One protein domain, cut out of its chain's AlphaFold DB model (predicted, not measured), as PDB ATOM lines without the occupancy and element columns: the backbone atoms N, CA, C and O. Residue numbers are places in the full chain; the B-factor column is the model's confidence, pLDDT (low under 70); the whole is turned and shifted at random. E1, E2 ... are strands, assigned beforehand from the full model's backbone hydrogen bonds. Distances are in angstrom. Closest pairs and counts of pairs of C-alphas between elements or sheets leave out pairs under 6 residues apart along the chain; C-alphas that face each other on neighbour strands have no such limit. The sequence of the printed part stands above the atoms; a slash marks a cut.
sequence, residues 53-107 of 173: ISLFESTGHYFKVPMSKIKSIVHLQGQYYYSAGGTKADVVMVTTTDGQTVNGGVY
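Overview. This is residues 53 to 107 of the 173 residues of an uncharacterized protein of Seleniivibrio woodruffii (UniProt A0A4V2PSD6). One strongly twisted sheet of five strands folds back on itself into two leaves, the short hairpin E1 and E2 facing the longer hairpin E3 and E4, with E5 as the hinge. The leaves are loosely joined, as E1 meets E5 only at a point, and E3 bends by 100 degrees. The printed part has 55 residues with no named helix and five named strands, E1 to E5 along the chain, in sheet order E2 E1 E5 E4 E3, with the neighbour pairs E2 and E1, E5 and E4, and E4 and E3 antiparallel; the class is all strand. It is compact, with a radius of gyration of the C-alphas of 10.8 A, yet elongated, spanning 32 by 21 by 15 A.

Along the chain. E1, residues 53 to 56, begins at C-alpha 53 (165.780, 176.645, 160.091) and is 10.0 A long. E2 is residues 62 to 66, 13.5 A. E3, residues 70 to 82, 23.4 A, bends at residue 78. E4 is residues 88 to 96, 24.4 A. E5, residues 101 to 106, 14.8 A, ends at C-alpha 106 (172.567, 174.643, 156.042).

Arrangement. E3, E4 and E5 form a meander, each strand the antiparallel neighbour of the one before. E4 and E5 form a hairpin at 152 degrees, with N 94 and O 102 2.8 A apart. E3 and E4 form a hairpin at 155 degrees, with N 89 and O 81 2.8 A apart. C-alphas 55 and 104 of E1 and E5 face each other at 5.0 A. E1 and E2 form a hairpin at 155 degrees, with N 55 and O 63 2.9 A apart. E2 and E4 are apart.

Size, cuts and confidence. The farthest C-alphas, of Gly 86 and Asp 98, are 33.0 A apart. The printed part has no cut, and its four links are tight. Mean pLDDT of the printed part is 71.3; 25 residues are under 70, among them 70 to 75 and 83 to 87.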
ATOM      1  N   ILE A  53     164.506 177.086 160.669       56.38
ATOM      2  CA  ILE A  53     165.780 176.645 160.091       56.38
ATOM      3  C   ILE A  53     166.891 177.494 160.691       56.38
ATOM      4  O   ILE A  53     166.825 178.727 160.675       56.38
ATOM      5  N   SER A  54     167.896 176.820 161.235       65.50
ATOM      6  CA  SER A  54     169.140 177.444 161.669       65.50
ATOM      7  C   SER A  54     170.076 177.557 160.472       65.50
ATOM      8  O   SER A  54     170.356 176.569 159.793       65.50
ATOM      9  N   LEU A  55     170.543 178.773 160.214       69.94
ATOM     10  CA  LEU A  55     171.439 179.114 159.116       69.94
ATOM     11  C   LEU A  55     172.641 179.882 159.653       69.94
ATOM     12  O   LEU A  55     172.576 180.509 160.716       69.94
ATOM     13  N   PHE A  56     173.730 179.881 158.892       70.62
ATOM     14  CA  PHE A  56     174.843 180.788 159.140       70.62
ATOM     15  C   PHE A  56     175.288 181.504 157.870       70.62
ATOM     16  O   PHE A  56     175.253 180.947 156.775       70.62
ATOM     17  N   GLU A  57     175.686 182.760 158.018       77.94
ATOM     18  CA  GLU A  57     176.231 183.585 156.944       77.94
ATOM     19  C   GLU A  57     177.688 183.209 156.644       77.94
ATOM     20  O   GLU A  57     178.354 182.539 157.433       77.94
ATOM     21  N   SER A  58     178.237 183.707 155.535       75.62
ATOM     22  CA  SER A  58     179.651 183.510 155.174       75.62
ATOM     23  C   SER A  58     180.633 184.064 156.217       75.62
ATOM     24  O   SER A  58     181.774 183.620 156.290       75.62
ATOM     25  N   THR A  59     180.182 185.010 157.043       69.50
ATOM     26  CA  THR A  59     180.915 185.582 158.182       69.50
ATOM     27  C   THR A  59     180.945 184.660 159.405       69.50
ATOM     28  O   THR A  59     181.637 184.950 160.381       69.50
ATOM     29  N   GLY A  60     180.176 183.566 159.385       59.19
ATOM     30  CA  GLY A  60     179.952 182.690 160.531       59.19
ATOM     31  C   GLY A  60     178.921 183.225 161.527       59.19
ATOM     32  O   GLY A  60     178.768 182.638 162.598       59.19
ATOM     33  N   HIS A  61     178.221 184.324 161.218       65.69
ATOM     34  CA  HIS A  61     177.102 184.803 162.030       65.69
ATOM     35  C   HIS A  61     175.879 183.893 161.862       65.69
ATOM     36  O   HIS A  61     175.540 183.493 160.750       65.69
ATOM     37  N   TYR A  62     175.210 183.576 162.969       67.12
ATOM     38  CA  TYR A  62     174.097 182.631 163.008       67.12
ATOM     39  C   TYR A  62     172.773 183.365 163.057       67.12
ATOM     40  O   TYR A  62     172.613 184.336 163.796       67.12
ATOM     41  N   PHE A  63     171.790 182.838 162.346       69.88
ATOM     42  CA  PHE A  63     170.437 183.356 162.397       69.88
ATOM     43  C   PHE A  63     169.429 182.233 162.193       69.88
ATOM     44  O   PHE A  63     169.738 181.151 161.692       69.88
ATOM     45  N   LYS A  64     168.201 182.498 162.626       75.75
ATOM     46  CA  LYS A  64     167.085 181.569 162.510       75.75
ATOM     47  C   LYS A  64     166.032 182.179 161.614       75.75
ATOM     48  O   LYS A  64     165.686 183.349 161.780       75.75
ATOM     49  N   VAL A  65     165.491 181.375 160.709       63.03
ATOM     50  CA  VAL A  65     164.317 181.759 159.925       63.03
ATOM     51  C   VAL A  65     163.144 180.899 160.385       63.03
ATOM     52  O   VAL A  65     163.203 179.675 160.237       63.03
ATOM     53  N   PRO A  66     162.084 181.495 160.962       72.50
ATOM     54  CA  PRO A  66     160.880 180.754 161.311       72.50
ATOM     55  C   PRO A  66     160.304 180.077 160.068       72.50
ATOM     56  O   PRO A  66     160.148 180.736 159.040       72.50
ATOM     57  N   MET A  67     159.936 178.798 160.164       58.19
ATOM     58  CA  MET A  67     159.329 178.048 159.054       58.19
ATOM     59  C   MET A  67     158.093 178.762 158.495       58.19
ATOM     60  O   MET A  67     157.895 178.800 157.286       58.19
ATOM     61  N   SER A  68     157.313 179.418 159.360       70.12
ATOM     62  CA  SER A  68     156.137 180.218 158.986       70.12
ATOM     63  C   SER A  68     156.445 181.412 158.073       70.12
ATOM     64  O   SER A  68     155.549 181.921 157.400       70.12
ATOM     65  N   LYS A  69     157.702 181.869 158.035       75.44
ATOM     66  CA  LYS A  69     158.162 182.973 157.185       75.44
ATOM     67  C   LYS A  69     158.827 182.500 155.898       75.44
ATOM     68  O   LYS A  69     159.202 183.347 155.096       75.44
ATOM     69  N   ILE A  70     158.985 181.196 155.678       63.84
ATOM     70  CA  ILE A  70     159.676 180.658 154.503       63.84
ATOM     71  C   ILE A  70     158.677 180.395 153.384       63.84
ATOM     72  O   ILE A  70     157.707 179.663 153.550       63.84
ATOM     73  N   LYS A  71     158.951 180.972 152.215       61.06
ATOM     74  CA  LYS A  71     158.218 180.705 150.975       61.06
ATOM     75  C   LYS A  71     158.876 179.595 150.159       61.06
ATOM     76  O   LYS A  71     158.179 178.754 149.601       61.06
ATOM     77  N   SER A  72     160.206 179.594 150.065       53.47
ATOM     78  CA  SER A  72     160.962 178.569 149.338       53.47
ATOM     79  C   SER A  72     162.407 178.484 149.815       53.47
ATOM     80  O   SER A  72     162.968 179.479 150.270       53.47
ATOM     81  N   ILE A  73     163.022 177.314 149.641       63.16
ATOM     82  CA  ILE A  73     164.447 177.072 149.884       63.16
ATOM     83  C   ILE A  73     165.040 176.468 148.612       63.16
ATOM     84  O   ILE A  73     164.505 175.491 148.087       63.16
ATOM     85  N   VAL A  74     166.125 177.049 148.108       63.88
ATOM     86  CA  VAL A  74     166.830 176.581 146.908       63.88
ATOM     87  C   VAL A  74     168.273 176.270 147.265       63.88
ATOM     88  O   VAL A  74     168.975 177.115 147.809       63.88
ATOM     89  N   HIS A  75     168.729 175.065 146.935       64.19
ATOM     90  CA  HIS A  75     170.126 174.686 147.108       64.19
ATOM     91  C   HIS A  75     171.006 175.353 146.041       64.19
ATOM     92  O   HIS A  75     170.762 175.193 144.842       64.19
ATOM     93  N   LEU A  76     172.033 176.090 146.471       74.69
ATOM     94  CA  LEU A  76     172.988 176.750 145.584       74.69
ATOM     95  C   LEU A  76     174.176 175.817 145.338       74.69
ATOM     96  O   LEU A  76     175.188 175.864 146.034       74.69
ATOM     97  N   GLN A  77     174.042 174.941 144.341       76.50
ATOM     98  CA  GLN A  77     175.059 173.932 144.041       76.50
ATOM     99  C   GLN A  77     176.456 174.537 143.838       76.50
ATOM    100  O   GLN A  77     176.630 175.535 143.138       76.50
ATOM    101  N   GLY A  78     177.460 173.893 144.439       80.62
ATOM    102  CA  GLY A  78     178.862 174.305 144.355       80.62
ATOM    103  C   GLY A  78     179.233 175.484 145.259       80.62
ATOM    104  O   GLY A  78     180.405 175.860 145.294       80.62
ATOM    105  N   GLN A  79     178.277 176.047 146.005       83.88
ATOM    106  CA  GLN A  79     178.541 177.075 147.003       83.88
ATOM    107  C   GLN A  79     178.603 176.471 148.399       83.88
ATOM    108  O   GLN A  79     177.745 175.682 148.795       83.88
ATOM    109  N   TYR A  80     179.620 176.884 149.148       83.31
ATOM    110  CA  TYR A  80     179.879 176.372 150.483       83.31
ATOM    111  C   TYR A  80     180.288 177.493 151.418       83.31
ATOM    112  O   TYR A  80     181.115 178.332 151.051       83.31
ATOM    113  N   TYR A  81     179.759 177.463 152.636       81.00
ATOM    114  CA  TYR A  81     180.259 178.281 153.737       81.00
ATOM    115  C   TYR A  81     181.037 177.416 154.719       81.00
ATOM    116  O   TYR A  81     180.834 176.206 154.803       81.00
ATOM    117  N   TYR A  82     181.939 178.051 155.460       71.75
ATOM    118  CA  TYR A  82     182.735 177.394 156.485       71.75
ATOM    119  C   TYR A  82     182.422 178.021 157.836       71.75
ATOM    120  O   TYR A  82     182.451 179.242 157.982       71.75
ATOM    121  N   SER A  83     182.102 177.186 158.821       63.22
ATOM    122  CA  SER A  83     181.970 177.636 160.204       63.22
ATOM    123  C   SER A  83     183.326 178.127 160.730       63.22
ATOM    124  O   SER A  83     184.382 177.790 160.190       63.22
ATOM    125  N   ALA A  84     183.323 178.853 161.851       52.78
ATOM    126  CA  ALA A  84     184.562 179.235 162.538       52.78
ATOM    127  C   ALA A  84     185.425 178.023 162.961       52.78
ATOM    128  O   ALA A  84     186.628 178.168 163.158       52.78
ATOM    129  N   GLY A  85     184.823 176.832 163.076       52.50
ATOM    130  CA  GLY A  85     185.512 175.566 163.342       52.50
ATOM    131  C   GLY A  85     186.080 174.877 162.093       52.50
ATOM    132  O   GLY A  85     186.608 173.776 162.211       52.50
ATOM    133  N   GLY A  86     185.970 175.488 160.907       59.12
ATOM    134  CA  GLY A  86     186.426 174.916 159.631       59.12
ATOM    135  C   GLY A  86     185.416 173.974 158.974       59.12
ATOM    136  O   GLY A  86     185.724 173.308 157.987       59.12
ATOM    137  N   THR A  87     184.199 173.910 159.506       59.34
ATOM    138  CA  THR A  87     183.190 172.954 159.073       59.34
ATOM    139  C   THR A  87     182.476 173.430 157.808       59.34
ATOM    140  O   THR A  87     181.873 174.500 157.812       59.34
ATOM    141  N   LYS A  88     182.520 172.630 156.739       71.75
ATOM    142  CA  LYS A  88     181.922 172.942 155.432       71.75
ATOM    143  C   LYS A  88     180.414 172.691 155.427       71.75
ATOM    144  O   LYS A  88     180.017 171.562 155.682       71.75
ATOM    145  N   ALA A  89     179.608 173.678 155.046       70.88
ATOM    146  CA  ALA A  89     178.162 173.551 154.862       70.88
ATOM    147  C   ALA A  89     177.728 173.920 153.444       70.88
ATOM    148  O   ALA A  89     178.276 174.849 152.846       70.88
ATOM    149  N   ASP A  90     176.711 173.222 152.947       71.69
ATOM    150  CA  ASP A  90     176.027 173.544 151.698       71.69
ATOM    151  C   ASP A  90     175.231 174.843 151.840       71.69
ATOM    152  O   ASP A  90     174.532 175.049 152.834       71.69
ATOM    153  N   VAL A  91     175.325 175.737 150.855       80.69
ATOM    154  CA  VAL A  91     174.586 177.004 150.890       80.69
ATOM    155  C   VAL A  91     173.197 176.818 150.293       80.69
ATOM    156  O   VAL A  91     173.024 176.289 149.192       80.69
ATOM    157  N   VAL A  92     172.194 177.330 150.997       69.38
ATOM    158  CA  VAL A  92     170.846 177.504 150.463       69.38
ATOM    159  C   VAL A  92     170.492 178.981 150.386       69.38
ATOM    160  O   VAL A  92     170.938 179.791 151.196       69.38
ATOM    161  N   MET A  93     169.636 179.308 149.430       78.88
ATOM    162  CA  MET A  93     168.909 180.565 149.367       78.88
ATOM    163  C   MET A  93     167.507 180.336 149.922       78.88
ATOM    164  O   MET A  93     166.751 179.514 149.399       78.88
ATOM    165  N   VAL A  94     167.155 181.061 150.976       74.38
ATOM    166  CA  VAL A  94     165.809 181.086 151.545       74.38
ATOM    167  C   VAL A  94     165.105 182.343 151.065       74.38
ATOM    168  O   VAL A  94     165.569 183.452 151.313       74.38
ATOM    169  N   THR A  95     163.963 182.166 150.414       69.94
ATOM    170  CA  THR A  95     163.048 183.256 150.072       69.94
ATOM    171  C   THR A  95     161.943 183.294 151.113       69.94
ATOM    172  O   THR A  95     161.264 182.285 151.333       69.94
ATOM    173  N   THR A  96     161.743 184.439 151.749       82.50
ATOM    174  CA  THR A  96     160.706 184.635 152.760       82.50
ATOM    175  C   THR A  96     159.365 185.026 152.135       82.50
ATOM    176  O   THR A  96     159.265 185.371 150.954       82.50
ATOM    177  N   THR A  97     158.288 184.931 152.914       72.62
ATOM    178  CA  THR A  97     156.917 185.228 152.464       72.62
ATOM    179  C   THR A  97     156.700 186.694 152.084       72.62
ATOM    180  O   THR A  97     155.848 186.969 151.241       72.62
ATOM    181  N   ASP A  98     157.503 187.612 152.623       90.12
ATOM    182  CA  ASP A  98     157.551 189.032 152.245       90.12
ATOM    183  C   ASP A  98     158.447 189.316 151.020       90.12
ATOM    184  O   ASP A  98     158.577 190.463 150.600       90.12
ATOM    185  N   GLY A  99     159.038 188.281 150.414       82.31
ATOM    186  CA  GLY A  99     159.841 188.386 149.196       82.31
ATOM    187  C   GLY A  99     161.319 188.703 149.419       82.31
ATOM    188  O   GLY A  99     162.050 188.812 148.433       82.31
ATOM    189  N   GLN A 100     161.785 188.817 150.668       90.75
ATOM    190  CA  GLN A 100     163.218 188.934 150.945       90.75
ATOM    191  C   GLN A 100     163.937 187.612 150.654       90.75
ATOM    192  O   GLN A 100     163.344 186.531 150.672       90.75
ATOM    193  N   THR A 101     165.232 187.700 150.361       88.81
ATOM    194  CA  THR A 101     166.082 186.527 150.141       88.81
ATOM    195  C   THR A 101     167.285 186.595 151.061       88.81
ATOM    196  O   THR A 101     167.892 187.653 151.219       88.81
ATOM    197  N   VAL A 102     167.612 185.466 151.683       86.75
ATOM    198  CA  VAL A 102     168.784 185.316 152.546       86.75
ATOM    199  C   VAL A 102     169.521 184.038 152.170       86.75
ATOM    200  O   VAL A 102     168.903 182.993 151.974       86.75
ATOM    201  N   ASN A 103     170.845 184.117 152.071       85.50
ATOM    202  CA  ASN A 103     171.688 182.955 151.813       85.50
ATOM    203  C   ASN A 103     172.307 182.481 153.121       85.50
ATOM    204  O   ASN A 103     172.842 183.289 153.881       85.50
ATOM    205  N   GLY A 104     172.286 181.178 153.363       79.12
ATOM    206  CA  GLY A 104     172.862 180.602 154.566       79.12
ATOM    207  C   GLY A 104     173.404 179.206 154.330       79.12
ATOM    208  O   GLY A 104     172.843 178.438 153.551       79.12
ATOM    209  N   GLY A 105     174.492 178.877 155.018       76.00
ATOM    210  CA  GLY A 105     174.951 177.503 155.145       76.00
ATOM    211  C   GLY A 105     173.926 176.705 155.944       76.00
ATOM    212  O   GLY A 105     173.574 177.096 157.060       76.00
ATOM    213  N   VAL A 106     173.434 175.610 155.366       64.06
ATOM    214  CA  VAL A 106     172.567 174.643 156.042       64.06
ATOM    215  C   VAL A 106     173.421 173.498 156.531       64.06
ATOM    216  O   VAL A 106     174.190 172.895 155.783       64.06
ATOM    217  N   TYR A 107     173.260 173.195 157.810       62.53
ATOM    218  CA  TYR A 107     173.919 172.082 158.457       62.53
ATOM    219  C   TYR A 107     172.851 171.108 158.957       62.53
ATOM    220  O   TYR A 107     171.924 171.515 159.649       62.53
TER     221      TYR A 107